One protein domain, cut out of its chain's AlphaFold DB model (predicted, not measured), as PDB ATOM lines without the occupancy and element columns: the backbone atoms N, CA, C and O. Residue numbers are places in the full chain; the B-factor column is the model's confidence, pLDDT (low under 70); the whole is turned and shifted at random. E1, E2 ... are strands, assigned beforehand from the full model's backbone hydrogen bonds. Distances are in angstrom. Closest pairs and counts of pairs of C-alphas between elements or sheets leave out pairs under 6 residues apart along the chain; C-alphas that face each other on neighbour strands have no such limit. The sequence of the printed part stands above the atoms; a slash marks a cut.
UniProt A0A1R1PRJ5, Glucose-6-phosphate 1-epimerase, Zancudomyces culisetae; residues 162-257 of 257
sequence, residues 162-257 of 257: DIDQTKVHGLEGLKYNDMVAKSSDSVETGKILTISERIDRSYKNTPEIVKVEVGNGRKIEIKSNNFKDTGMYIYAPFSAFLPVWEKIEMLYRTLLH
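Overview. This is residues 162 to 257 of the 257 residues of the protein "Glucose-6-phosphate 1-epimerase" of Zancudomyces culisetae (UniProt A0A1R1PRJ5). The domain is a sandwich of two antiparallel sheets that are only partly face to face: a larger, twisted sheet of five strands, in the order E3 E2 E5 E8 E9, and a smaller one of four, in the order E4 E1 E6 E7. The hairpin of E2 and E3 lies at one edge of the larger sheet, and the long strand E9 makes its other edge. The 96 printed residues hold nine named strands, E1 to E9 along the chain, and no named helix; the class is all strand, with 48 of the 96 residues in strands. The whole is compact, with a radius of gyration of the C-alphas of 13.3 A and spans of 42 by 30 by 24 A.

Arrangement. E1, residues 166 to 169, is an inner strand of the smaller sheet. Its antiparallel neighbour E4, residues 192 to 194, is an edge strand; N 168 and O 193 are 2.9 A apart, within hydrogen-bond range. E6, residues 209 to 214, is also antiparallel to E1, at 164 degrees, with N 213 and O 167 at 2.8 A. E6 forms a hairpin with the edge strand E7, residues 219 to 223, where N 220 and O 212 are 2.8 A apart. In the larger sheet, E2, residues 175 to 178, and E3, residues 183 to 187, form a hairpin with N 176 and O 186 at 2.8 A. E2 is antiparallel to E5, residues 199 to 203, with N 202 and O 177 at 2.9 A. E5 is antiparallel to E8, residues 231 to 236, at 171 degrees, with N 203 and O 232 at 2.9 A. E8 forms a hairpin with E9, residues 247 to 256; N 251 and O 233 are 2.9 A apart. Between the sheets, E1 and E5 are apart, and E6 and E9 are only just apart, with their closest C-alphas at 8.3 A.

Along the chain. E1 begins at C-alpha 166, (20.336, -49.319, 6.159), and is 10.0 A long. E2 measures 9.9 A, E3 10.5 A, E4 6.3 A and E5 11.8 A. E6 measures 15.7 A, E7 13.1 A and E8 15.8 A. E9 is the longest strand, 28.3 A, and ends at C-alpha 256, (21.961, -20.199, -3.473).

Size, cuts and confidence. The two C-alphas farthest apart are those of Pro 243 and His 257, 42.8 A. The printed part has no cut and ends at residue 257, the chain's last residue. The links E7 to E8 and E8 to E9 are short, the others are tight, and no link is long. The mean pLDDT of the printed part is 75.3; residues 226 to 257 are under 70, and E9 has a mean of 42.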
ATOM      1  N   ASP A 162      26.444 -50.436   7.203       88.25
ATOM      2  CA  ASP A 162      26.038 -51.707   6.602       88.25
ATOM      3  C   ASP A 162      24.839 -51.434   5.685       88.25
ATOM      4  O   ASP A 162      23.768 -51.024   6.149       88.25
ATOM      5  N   ILE A 163      25.050 -51.584   4.377       83.62
ATOM      6  CA  ILE A 163      24.082 -51.149   3.370       83.62
ATOM      7  C   ILE A 163      22.787 -51.961   3.429       83.62
ATOM      8  O   ILE A 163      21.707 -51.379   3.338       83.62
ATOM      9  N   ASP A 164      22.892 -53.263   3.703       84.94
ATOM     10  CA  ASP A 164      21.759 -54.192   3.715       84.94
ATOM     11  C   ASP A 164      20.841 -53.940   4.919       84.94
ATOM     12  O   ASP A 164      19.640 -54.213   4.890       84.94
ATOM     13  N   GLN A 165      21.399 -53.370   5.990       88.94
ATOM     14  CA  GLN A 165      20.662 -52.984   7.192       88.94
ATOM     15  C   GLN A 165      20.252 -51.509   7.202       88.94
ATOM     16  O   GLN A 165      19.663 -51.041   8.184       88.94
ATOM     17  N   THR A 166      20.579 -50.754   6.154       89.19
ATOM     18  CA  THR A 166      20.336 -49.319   6.159       89.19
ATOM     19  C   THR A 166      18.873 -48.991   5.943       89.19
ATOM     20  O   THR A 166      18.221 -49.492   5.025       89.19
ATOM     21  N   LYS A 167      18.385 -48.054   6.759       92.31
ATOM     22  CA  LYS A 167      17.054 -47.467   6.627       92.31
ATOM     23  C   LYS A 167      17.137 -45.954   6.716       92.31
ATOM     24  O   LYS A 167      17.650 -45.425   7.703       92.31
ATOM     25  N   VAL A 168      16.600 -45.264   5.715       91.56
ATOM     26  CA  VAL A 168      16.461 -43.804   5.726       91.56
ATOM     27  C   VAL A 168      14.999 -43.446   5.957       91.56
ATOM     28  O   VAL A 168      14.105 -43.951   5.280       91.56
ATOM     29  N   HIS A 169      14.762 -42.585   6.941       92.75
ATOM     30  CA  HIS A 169      13.427 -42.211   7.404       92.75
ATOM     31  C   HIS A 169      13.109 -40.760   7.046       92.75
ATOM     32  O   HIS A 169      14.007 -39.921   6.996       92.75
ATOM     33  N   GLY A 170      11.820 -40.449   6.890       89.50
ATOM     34  CA  GLY A 170      11.346 -39.071   6.706       89.50
ATOM     35  C   GLY A 170      11.349 -38.577   5.257       89.50
ATOM     36  O   GLY A 170      11.346 -37.370   5.037       89.50
ATOM     37  N   LEU A 171      11.368 -39.494   4.283       90.94
ATOM     38  CA  LEU A 171      11.336 -39.162   2.851       90.94
ATOM     39  C   LEU A 171       9.991 -39.429   2.175       90.94
ATOM     40  O   LEU A 171       9.817 -39.039   1.025       90.94
ATOM     41  N   GLU A 172       9.052 -40.079   2.867       94.19
ATOM     42  CA  GLU A 172       7.719 -40.388   2.342       94.19
ATOM     43  C   GLU A 172       7.023 -39.122   1.819       94.19
ATOM     44  O   GLU A 172       6.988 -38.084   2.481       94.19
ATOM     45  N   GLY A 173       6.476 -39.207   0.609       94.06
ATOM     46  CA  GLY A 173       5.785 -38.116  -0.073       94.06
ATOM     47  C   GLY A 173       6.703 -37.075  -0.718       94.06
ATOM     48  O   GLY A 173       6.212 -36.219  -1.459       94.06
ATOM     49  N   LEU A 174       8.021 -37.132  -0.496       92.25
ATOM     50  CA  LEU A 174       8.952 -36.201  -1.128       92.25
ATOM     51  C   LEU A 174       9.156 -36.527  -2.606       92.25
ATOM     52  O   LEU A 174       9.213 -37.688  -3.019       92.25
ATOM     53  N   LYS A 175       9.331 -35.469  -3.400       92.81
ATOM     54  CA  LYS A 175       9.750 -35.589  -4.797       92.81
ATOM     55  C   LYS A 175      11.255 -35.785  -4.885       92.81
ATOM     56  O   LYS A 175      11.999 -35.102  -4.185       92.81
ATOM     57  N   TYR A 176      11.716 -36.624  -5.800       90.69
ATOM     58  CA  TYR A 176      13.128 -36.797  -6.101       90.69
ATOM     59  C   TYR A 176      13.388 -36.948  -7.601       90.69
ATOM     60  O   TYR A 176      12.514 -37.339  -8.375       90.69
ATOM     61  N   ASN A 177      14.614 -36.630  -8.009       89.75
ATOM     62  CA  ASN A 177      15.144 -37.031  -9.311       89.75
ATOM     63  C   ASN A 177      15.998 -38.282  -9.116       89.75
ATOM     64  O   ASN A 177      16.776 -38.321  -8.163       89.75
ATOM     65  N   ASP A 178      15.872 -39.260 -10.006       90.31
ATOM     66  CA  ASP A 178      16.654 -40.494  -9.995       90.31
ATOM     67  C   ASP A 178      17.614 -40.502 -11.184       90.31
ATOM     68  O   ASP A 178      17.206 -40.587 -12.345       90.31
ATOM     69  N   MET A 179      18.909 -40.401 -10.903       86.31
ATOM     70  CA  MET A 179      19.940 -40.362 -11.936       86.31
ATOM     71  C   MET A 179      20.258 -41.759 -12.488       86.31
ATOM     72  O   MET A 179      20.808 -41.857 -13.587       86.31
ATOM     73  N   VAL A 180      19.905 -42.839 -11.772       86.94
ATOM     74  CA  VAL A 180      20.036 -44.220 -12.272       86.94
ATOM     75  C   VAL A 180      18.921 -44.508 -13.268       86.94
ATOM     76  O   VAL A 180      19.194 -44.912 -14.399       86.94
ATOM     77  N   ALA A 181      17.676 -44.249 -12.868       90.75
ATOM     78  CA  ALA A 181      16.501 -44.458 -13.710       90.75
ATOM     79  C   ALA A 181      16.317 -43.357 -14.771       90.75
ATOM     80  O   ALA A 181      15.495 -43.507 -15.674       90.75
ATOM     81  N   LYS A 182      17.088 -42.261 -14.678       92.19
ATOM     82  CA  LYS A 182      16.964 -41.051 -15.508       92.19
ATOM     83  C   LYS A 182      15.553 -40.457 -15.459       92.19
ATOM     84  O   LYS A 182      15.026 -40.010 -16.477       92.19
ATOM     85  N   SER A 183      14.946 -40.458 -14.275       92.38
ATOM     86  CA  SER A 183      13.616 -39.900 -14.032       92.38
ATOM     87  C   SER A 183      13.694 -38.617 -13.202       92.38
ATOM     88  O   SER A 183      14.626 -38.390 -12.428       92.38
ATOM     89  N   SER A 184      12.695 -37.753 -13.362       92.06
ATOM     90  CA  SER A 184      12.564 -36.493 -12.627       92.06
ATOM     91  C   SER A 184      11.230 -36.433 -11.896       92.06
ATOM     92  O   SER A 184      10.233 -36.940 -12.404       92.06
ATOM     93  N   ASP A 185      11.206 -35.781 -10.732       90.88
ATOM     94  CA  ASP A 185       9.992 -35.556  -9.929       90.88
ATOM     95  C   ASP A 185       9.190 -36.828  -9.581       90.88
ATOM     96  O   ASP A 185       7.972 -36.782  -9.395       90.88
ATOM     97  N   SER A 186       9.886 -37.960  -9.434       94.19
ATOM     98  CA  SER A 186       9.315 -39.187  -8.864       94.19
ATOM     99  C   SER A 186       8.951 -38.960  -7.395       94.19
ATOM    100  O   SER A 186       9.580 -38.143  -6.732       94.19
ATOM    101  N   VAL A 187       7.943 -39.662  -6.876       94.94
ATOM    102  CA  VAL A 187       7.503 -39.524  -5.477       94.94
ATOM    103  C   VAL A 187       7.942 -40.745  -4.683       94.94
ATOM    104  O   VAL A 187       7.759 -41.876  -5.130       94.94
ATOM    105  N   GLU A 188       8.520 -40.520  -3.508       94.50
ATOM    106  CA  GLU A 188       8.842 -41.595  -2.575       94.50
ATOM    107  C   GLU A 188       7.578 -42.075  -1.873       94.50
ATOM    108  O   GLU A 188       6.960 -41.344  -1.101       94.50
ATOM    109  N   THR A 189       7.171 -43.302  -2.166       94.06
ATOM    110  CA  THR A 189       5.973 -43.915  -1.585       94.06
ATOM    111  C   THR A 189       6.300 -44.766  -0.361       94.06
ATOM    112  O   THR A 189       5.397 -45.133   0.390       94.06
ATOM    113  N   GLY A 190       7.578 -45.086  -0.138       91.69
ATOM    114  CA  GLY A 190       8.027 -45.840   1.020       91.69
ATOM    115  C   GLY A 190       8.095 -44.977   2.278       91.69
ATOM    116  O   GLY A 190       8.762 -43.945   2.306       91.69
ATOM    117  N   LYS A 191       7.490 -45.457   3.372       91.56
ATOM    118  CA  LYS A 191       7.679 -44.879   4.721       91.56
ATOM    119  C   LYS A 191       9.145 -44.865   5.149       91.56
ATOM    120  O   LYS A 191       9.598 -43.974   5.864       91.56
ATOM    121  N   ILE A 192       9.859 -45.909   4.739       93.19
ATOM    122  CA  ILE A 192      11.265 -46.148   5.024       93.19
ATOM    123  C   ILE A 192      11.921 -46.522   3.701       93.19
ATOM    124  O   ILE A 192      11.496 -47.482   3.058       93.19
ATOM    125  N   LEU A 193      12.968 -45.794   3.326       91.44
ATOM    126  CA  LEU A 193      13.804 -46.152   2.192       91.44
ATOM    127  C   LEU A 193      14.849 -47.177   2.643       91.44
ATOM    128  O   LEU A 193      15.692 -46.883   3.495       91.44
ATOM    129  N   THR A 194      14.801 -48.365   2.052       90.81
ATOM    130  CA  THR A 194      15.845 -49.395   2.148       90.81
ATOM    131  C   THR A 194      16.690 -49.399   0.883       90.81
ATOM    132  O   THR A 194      16.188 -49.087  -0.196       90.81
ATOM    133  N   ILE A 195      17.961 -49.783   0.994       85.12
ATOM    134  CA  ILE A 195      18.889 -49.778  -0.138       85.12
ATOM    135  C   ILE A 195      19.184 -51.218  -0.556       85.12
ATOM    136  O   ILE A 195      20.053 -51.868   0.008       85.12
ATOM    137  N   SER A 196      18.446 -51.715  -1.547       83.00
ATOM    138  CA  SER A 196      18.624 -53.064  -2.112       83.00
ATOM    139  C   SER A 196      19.304 -53.068  -3.483       83.00
ATOM    140  O   SER A 196      19.617 -54.123  -4.024       83.00
ATOM    141  N   GLU A 197      19.503 -51.890  -4.069       84.00
ATOM    142  CA  GLU A 197      20.083 -51.700  -5.393       84.00
ATOM    143  C   GLU A 197      20.859 -50.383  -5.460       84.00
ATOM    144  O   GLU A 197      20.924 -49.622  -4.490       84.00
ATOM    145  N   ARG A 198      21.472 -50.107  -6.616       82.44
ATOM    146  CA  ARG A 198      22.184 -48.847  -6.811       82.44
ATOM    147  C   ARG A 198      21.162 -47.722  -6.819       82.44
ATOM    148  O   ARG A 198      20.309 -47.688  -7.698       82.44
ATOM    149  N   ILE A 199      21.335 -46.760  -5.924       85.19
ATOM    150  CA  ILE A 199      20.531 -45.538  -5.905       85.19
ATOM    151  C   ILE A 199      21.410 -44.313  -6.121       85.19
ATOM    152  O   ILE A 199      22.583 -44.295  -5.741       85.19
ATOM    153  N   ASP A 200      20.826 -43.319  -6.776       85.81
ATOM    154  CA  ASP A 200      21.421 -42.020  -7.075       85.81
ATOM    155  C   ASP A 200      20.267 -41.012  -7.153       85.81
ATOM    156  O   ASP A 200      19.738 -40.716  -8.226       85.81
ATOM    157  N   ARG A 201      19.759 -40.612  -5.982       88.44
ATOM    158  CA  ARG A 201      18.501 -39.860  -5.867       88.44
ATOM    159  C   ARG A 201      18.714 -38.529  -5.189       88.44
ATOM    160  O   ARG A 201      19.294 -38.507  -4.113       88.44
ATOM    161  N   SER A 202      18.181 -37.450  -5.763       86.25
ATOM    162  CA  SER A 202      18.162 -36.118  -5.145       86.25
ATOM    163  C   SER A 202      16.743 -35.733  -4.713       86.25
ATOM    164  O   SER A 202      15.918 -35.409  -5.570       86.25
ATOM    165  N   TYR A 203      16.466 -35.744  -3.409       87.88
ATOM    166  CA  TYR A 203      15.159 -35.441  -2.810       87.88
ATOM    167  C   TYR A 203      14.952 -33.943  -2.598       87.88
ATOM    168  O   TYR A 203      15.784 -33.315  -1.964       87.88
ATOM    169  N   LYS A 204      13.843 -33.369  -3.065       86.50
ATOM    170  CA  LYS A 204      13.482 -31.953  -2.899       86.50
ATOM    171  C   LYS A 204      12.739 -31.731  -1.577       86.50
ATOM    172  O   LYS A 204      11.993 -32.606  -1.147       86.50
ATOM    173  N   ASN A 205      12.879 -30.537  -0.992       83.50
ATOM    174  CA  ASN A 205      12.142 -30.096   0.204       83.50
ATOM    175  C   ASN A 205      12.230 -31.084   1.378       83.50
ATOM    176  O   ASN A 205      11.225 -31.396   2.016       83.50
ATOM    177  N   THR A 206      13.426 -31.621   1.624       83.69
ATOM    178  CA  THR A 206      13.636 -32.564   2.727       83.69
ATOM    179  C   THR A 206      13.399 -31.900   4.086       83.69
ATOM    180  O   THR A 206      13.601 -30.690   4.222       83.69
ATOM    181  N   PRO A 207      12.930 -32.660   5.095       85.94
ATOM    182  CA  PRO A 207      12.740 -32.122   6.434       85.94
ATOM    183  C   PRO A 207      14.075 -31.667   7.032       85.94
ATOM    184  O   PRO A 207      15.131 -32.198   6.694       85.94
ATOM    185  N   GLU A 208      14.010 -30.742   7.993       84.62
ATOM    186  CA  GLU A 208      15.185 -30.247   8.729       84.62
ATOM    187  C   GLU A 208      16.010 -31.387   9.339       84.62
ATOM    188  O   GLU A 208      17.233 -31.296   9.435       84.62
ATOM    189  N   ILE A 209      15.334 -32.470   9.736       88.06
ATOM    190  CA  ILE A 209      15.933 -33.642  10.359       88.06
ATOM    191  C   ILE A 209      15.656 -34.880   9.511       88.06
ATOM    192  O   ILE A 209      14.504 -35.290   9.361       88.06
ATOM    193  N   VAL A 210      16.721 -35.540   9.055       88.38
ATOM    194  CA  VAL A 210      16.662 -36.885   8.464       88.38
ATOM    195  C   VAL A 210      17.337 -37.873   9.406       88.38
ATOM    196  O   VAL A 210      18.396 -37.598   9.975       88.38
ATOM    197  N   LYS A 211      16.722 -39.046   9.575       91.81
ATOM    198  CA  LYS A 211      17.246 -40.118  10.428       91.81
ATOM    199  C   LYS A 211      17.668 -41.305   9.588       91.81
ATOM    200  O   LYS A 211      16.949 -41.726   8.684       91.81
ATOM    201  N   VAL A 212      18.816 -41.863   9.942       91.25
ATOM    202  CA  VAL A 212      19.471 -42.930   9.196       91.25
ATOM    203  C   VAL A 212      19.875 -44.015  10.169       91.25
ATOM    204  O   VAL A 212      20.658 -43.780  11.088       91.25
ATOM    205  N   GLU A 213      19.348 -45.212   9.979       93.19
ATOM    206  CA  GLU A 213      19.921 -46.412  10.578       93.19
ATOM    207  C   GLU A 213      21.031 -46.888   9.647       93.19
ATOM    208  O   GLU A 213      20.773 -47.121   8.472       93.19
ATOM    209  N   VAL A 214      22.259 -46.999  10.157       88.38
ATOM    210  CA  VAL A 214      23.460 -47.366   9.374       88.38
ATOM    211  C   VAL A 214      23.951 -48.787   9.701       88.38
ATOM    212  O   VAL A 214      25.135 -49.103   9.551       88.38
ATOM    213  N   GLY A 215      23.043 -49.626  10.211       87.31
ATOM    214  CA  GLY A 215      23.298 -51.000  10.650       87.31
ATOM    215  C   GLY A 215      23.862 -51.142  12.068       87.31
ATOM    216  O   GLY A 215      24.340 -50.180  12.678       87.31
ATOM    217  N   ASN A 216      23.790 -52.367  12.603       84.44
ATOM    218  CA  ASN A 216      24.299 -52.744  13.934       84.44
ATOM    219  C   ASN A 216      23.755 -51.866  15.080       84.44
ATOM    220  O   ASN A 216      24.472 -51.513  16.013       84.44
ATOM    221  N   GLY A 217      22.490 -51.448  14.982       86.25
ATOM    222  CA  GLY A 217      21.828 -50.593  15.977       86.25
ATOM    223  C   GLY A 217      22.288 -49.128  15.995       86.25
ATOM    224  O   GLY A 217      21.766 -48.342  16.789       86.25
ATOM    225  N   ARG A 218      23.226 -48.730  15.125       89.44
ATOM    226  CA  ARG A 218      23.722 -47.350  15.035       89.44
ATOM    227  C   ARG A 218      22.742 -46.470  14.265       89.44
ATOM    228  O   ARG A 218      22.199 -46.864  13.231       89.44
ATOM    229  N   LYS A 219      22.550 -45.252  14.772       92.81
ATOM    230  CA  LYS A 219      21.655 -44.243  14.203       92.81
ATOM    231  C   LYS A 219      22.382 -42.920  14.062       92.81
ATOM    232  O   LYS A 219      23.044 -42.484  15.003       92.81
ATOM    233  N   ILE A 220      22.209 -42.286  12.913       91.50
ATOM    234  CA  ILE A 220      22.715 -40.954  12.612       91.50
ATOM    235  C   ILE A 220      21.509 -40.051  12.386       91.50
ATOM    236  O   ILE A 220      20.593 -40.379  11.633       91.50
ATOM    237  N   GLU A 221      21.503 -38.924  13.085       93.00
ATOM    238  CA  GLU A 221      20.545 -37.852  12.870       93.00
ATOM    239  C   GLU A 221      21.278 -36.718  12.173       93.00
ATOM    240  O   GLU A 221      22.304 -36.243  12.665       93.00
ATOM    241  N   ILE A 222      20.768 -36.311  11.019       90.44
ATOM    242  CA  ILE A 222      21.355 -35.240  10.238       90.44
ATOM    243  C   ILE A 222      20.397 -34.065  10.285       90.44
ATOM    244  O   ILE A 222      19.235 -34.193   9.898       90.44
ATOM    245  N   LYS A 223      20.899 -32.940  10.794       89.88
ATOM    246  CA  LYS A 223      20.166 -31.683  10.892       89.88
ATOM    247  C   LYS A 223      20.744 -30.689   9.904       89.88
ATOM    248  O   LYS A 223      21.955 -30.466   9.910       89.88
ATOM    249  N   SER A 224      19.896 -30.084   9.086       82.81
ATOM    250  CA  SER A 224      20.311 -29.089   8.099       82.81
ATOM    251  C   SER A 224      19.519 -27.801   8.247       82.81
ATOM    252  O   SER A 224      18.299 -27.808   8.122       82.81
ATOM    253  N   ASN A 225      20.232 -26.686   8.418       77.06
ATOM    254  CA  ASN A 225      19.655 -25.350   8.539       77.06
ATOM    255  C   ASN A 225      20.073 -24.479   7.352       77.06
ATOM    256  O   ASN A 225      21.246 -24.468   6.986       77.06
ATOM    257  N   ASN A 226      19.136 -23.707   6.794       66.19
ATOM    258  CA  ASN A 226      19.354 -22.759   5.687       66.19
ATOM    259  C   ASN A 226      19.790 -23.363   4.337       66.19
ATOM    260  O   ASN A 226      20.282 -22.642   3.470       66.19
ATOM    261  N   PHE A 227      19.526 -24.649   4.106       58.81
ATOM    262  CA  PHE A 227      19.638 -25.262   2.785       58.81
ATOM    263  C   PHE A 227      18.281 -25.091   2.061       58.81
ATOM    264  O   PHE A 227      17.394 -25.930   2.159       58.81
ATOM    265  N   LYS A 228      18.038 -23.943   1.406       46.78
ATOM    266  CA  LYS A 228      16.697 -23.604   0.860       46.78
ATOM    267  C   LYS A 228      16.190 -24.608  -0.184       46.78
ATOM    268  O   LYS A 228      15.010 -24.931  -0.185       46.78
ATOM    269  N   ASP A 229      17.107 -25.170  -0.968       50.34
ATOM    270  CA  ASP A 229      16.874 -26.332  -1.824       50.34
ATOM    271  C   ASP A 229      17.592 -27.547  -1.239       50.34
ATOM    272  O   ASP A 229      18.542 -28.039  -1.854       50.34
ATOM    273  N   THR A 230      17.184 -28.009  -0.043       50.22
ATOM    274  CA  THR A 230      17.789 -29.193   0.594       50.22
ATOM    275  C   THR A 230      17.484 -30.439  -0.232       50.22
ATOM    276  O   THR A 230      16.522 -31.173   0.007       50.22
ATOM    277  N   GLY A 231      18.333 -30.641  -1.235       53.88
ATOM    278  CA  GLY A 231      18.501 -31.855  -1.996       53.88
ATOM    279  C   GLY A 231      19.203 -32.869  -1.119       53.88
ATOM    280  O   GLY A 231      20.423 -32.756  -1.010       53.88
ATOM    281  N   MET A 232      18.503 -33.823  -0.505       63.12
ATOM    282  CA  MET A 232      19.238 -34.959   0.042       63.12
ATOM    283  C   MET A 232      19.630 -35.858  -1.116       63.12
ATOM    284  O   MET A 232      18.761 -36.369  -1.819       63.12
ATOM    285  N   TYR A 233      20.926 -36.021  -1.336       60.34
ATOM    286  CA  TYR A 233      21.424 -36.946  -2.335       60.34
ATOM    287  C   TYR A 233      21.828 -38.238  -1.651       60.34
ATOM    288  O   TYR A 233      22.722 -38.210  -0.809       60.34
ATOM    289  N   ILE A 234      21.171 -39.341  -1.993       68.25
ATOM    290  CA  ILE A 234      21.583 -40.656  -1.516       68.25
ATOM    291  C   ILE A 234      22.253 -41.385  -2.666       68.25
ATOM    292  O   ILE A 234      21.623 -41.635  -3.697       68.25
ATOM    293  N   TYR A 235      23.517 -41.745  -2.454       64.62
ATOM    294  CA  TYR A 235      24.246 -42.626  -3.347       64.62
ATOM    295  C   TYR A 235      24.769 -43.853  -2.613       64.62
ATOM    296  O   TYR A 235      25.469 -43.771  -1.599       64.62
ATOM    297  N   ALA A 236      24.446 -45.008  -3.180       67.31
ATOM    298  CA  ALA A 236      24.973 -46.290  -2.759       67.31
ATOM    299  C   ALA A 236      25.356 -47.087  -4.008       67.31
ATOM    300  O   ALA A 236      24.486 -47.407  -4.823       67.31
ATOM    301  N   PRO A 237      26.648 -47.390  -4.220       59.38
ATOM    302  CA  PRO A 237      27.045 -48.217  -5.345       59.38
ATOM    303  C   PRO A 237      26.609 -49.666  -5.099       59.38
ATOM    304  O   PRO A 237      27.010 -50.261  -4.105       59.38
ATOM    305  N   PHE A 238      25.859 -50.252  -6.032       46.53
ATOM    306  CA  PHE A 238      25.590 -51.692  -6.061       46.53
ATOM    307  C   PHE A 238      26.558 -52.385  -7.022       46.53
ATOM    308  O   PHE A 238      26.723 -51.960  -8.169       46.53
ATOM    309  N   SER A 239      27.204 -53.455  -6.567       45.19
ATOM    310  CA  SER A 239      27.946 -54.387  -7.414       45.19
ATOM    311  C   SER A 239      27.600 -55.810  -6.997       45.19
ATOM    312  O   SER A 239      27.979 -56.232  -5.913       45.19
ATOM    313  N   ALA A 240      26.969 -56.585  -7.878       42.44
ATOM    314  CA  ALA A 240      26.683 -58.005  -7.644       42.44
ATOM    315  C   ALA A 240      27.945 -58.893  -7.455       42.44
ATOM    316  O   ALA A 240      27.823 -60.106  -7.338       42.44
ATOM    317  N   PHE A 241      29.156 -58.311  -7.443       34.84
ATOM    318  CA  PHE A 241      30.435 -59.022  -7.521       34.84
ATOM    319  C   PHE A 241      31.512 -58.556  -6.514       34.84
ATOM    320  O   PHE A 241      32.665 -58.963  -6.655       34.84
ATOM    321  N   LEU A 242      31.198 -57.728  -5.502       35.88
ATOM    322  CA  LEU A 242      32.180 -57.322  -4.476       35.88
ATOM    323  C   LEU A 242      31.706 -57.638  -3.041       35.88
ATOM    324  O   LEU A 242      30.597 -57.248  -2.694       35.88
ATOM    325  N   PRO A 243      32.524 -58.276  -2.172       30.02
ATOM    326  CA  PRO A 243      32.041 -58.853  -0.909       30.02
ATOM    327  C   PRO A 243      32.054 -57.898   0.297       30.02
ATOM    328  O   PRO A 243      31.907 -58.356   1.424       30.02
ATOM    329  N   VAL A 244      32.321 -56.599   0.119       35.47
ATOM    330  CA  VAL A 244      32.556 -55.695   1.261       35.47
ATOM    331  C   VAL A 244      31.863 -54.352   1.035       35.47
ATOM    332  O   VAL A 244      32.365 -53.484   0.317       35.47
ATOM    333  N   TRP A 245      30.693 -54.211   1.658       52.34
ATOM    334  CA  TRP A 245      29.823 -53.036   1.641       52.34
ATOM    335  C   TRP A 245      30.073 -52.198   2.897       52.34
ATOM    336  O   TRP A 245      29.923 -52.706   4.001       52.34
ATOM    337  N   GLU A 246      30.492 -50.937   2.764       47.44
ATOM    338  CA  GLU A 246      30.863 -50.136   3.951       47.44
ATOM    339  C   GLU A 246      30.381 -48.675   3.923       47.44
ATOM    340  O   GLU A 246      30.773 -47.904   4.806       47.44
ATOM    341  N   LYS A 247      29.581 -48.237   2.933       44.72
ATOM    342  CA  LYS A 247      29.263 -46.805   2.791       44.72
ATOM    343  C   LYS A 247      27.865 -46.472   2.295       44.72
ATOM    344  O   LYS A 247      27.340 -47.138   1.407       44.72
ATOM    345  N   ILE A 248      27.378 -45.331   2.772       45.41
ATOM    346  CA  ILE A 248      26.307 -44.546   2.158       45.41
ATOM    347  C   ILE A 248      26.805 -43.124   2.017       45.41
ATOM    348  O   ILE A 248      27.354 -42.549   2.955       45.41
ATOM    349  N   GLU A 249      26.595 -42.550   0.846       50.44
ATOM    350  CA  GLU A 249      26.786 -41.127   0.626       50.44
ATOM    351  C   GLU A 249      25.449 -40.432   0.834       50.44
ATOM    352  O   GLU A 249      24.485 -40.727   0.132       50.44
ATOM    353  N   MET A 250      25.393 -39.539   1.818       51.16
ATOM    354  CA  MET A 250      24.250 -38.666   2.047       51.16
ATOM    355  C   MET A 250      24.724 -37.235   1.956       51.16
ATOM    356  O   MET A 250      25.562 -36.788   2.737       51.16
ATOM    357  N   LEU A 251      24.197 -36.520   0.978       47.47
ATOM    358  CA  LEU A 251      24.628 -35.165   0.695       47.47
ATOM    359  C   LEU A 251      23.498 -34.198   0.961       47.47
ATOM    360  O   LEU A 251      22.362 -34.491   0.617       47.47
ATOM    361  N   TYR A 252      23.833 -33.031   1.491       44.22
ATOM    362  CA  TYR A 252      22.898 -31.924   1.636       44.22
ATOM    363  C   TYR A 252      23.253 -30.859   0.607       44.22
ATOM    364  O   TYR A 252      24.328 -30.261   0.668       44.22
ATOM    365  N   ARG A 253      22.381 -30.675  -0.387       40.25
ATOM    366  CA  ARG A 253      22.539 -29.693  -1.468       40.25
ATOM    367  C   ARG A 253      21.977 -28.342  -1.050       40.25
ATOM    368  O   ARG A 253      20.903 -28.294  -0.471       40.25
ATOM    369  N   THR A 254      22.666 -27.264  -1.417       34.22
ATOM    370  CA  THR A 254      22.084 -25.920  -1.516       34.22
ATOM    371  C   THR A 254      22.367 -25.339  -2.898       34.22
ATOM    372  O   THR A 254      23.521 -25.289  -3.331       34.22
ATOM    373  N   LEU A 255      21.316 -24.877  -3.575       29.56
ATOM    374  CA  LEU A 255      21.403 -23.807  -4.568       29.56
ATOM    375  C   LEU A 255      21.201 -22.492  -3.805       29.56
ATOM    376  O   LEU A 255      20.175 -22.321  -3.148       29.56
ATOM    377  N   LEU A 256      22.188 -21.598  -3.827       28.52
ATOM    378  CA  LEU A 256      21.961 -20.199  -3.473       28.52
ATOM    379  C   LEU A 256      21.991 -19.434  -4.793       28.52
ATOM    380  O   LEU A 256      23.023 -19.394  -5.459       28.52
ATOM    381  N   HIS A 257      20.818 -18.938  -5.185       31.61
ATOM    382  CA  HIS A 257      20.679 -17.918  -6.218       31.61
ATOM    383  C   HIS A 257      21.084 -16.559  -5.647       31.61
ATOM    384  O   HIS A 257      20.752 -16.312  -4.460       31.61
TER     385      HIS A 257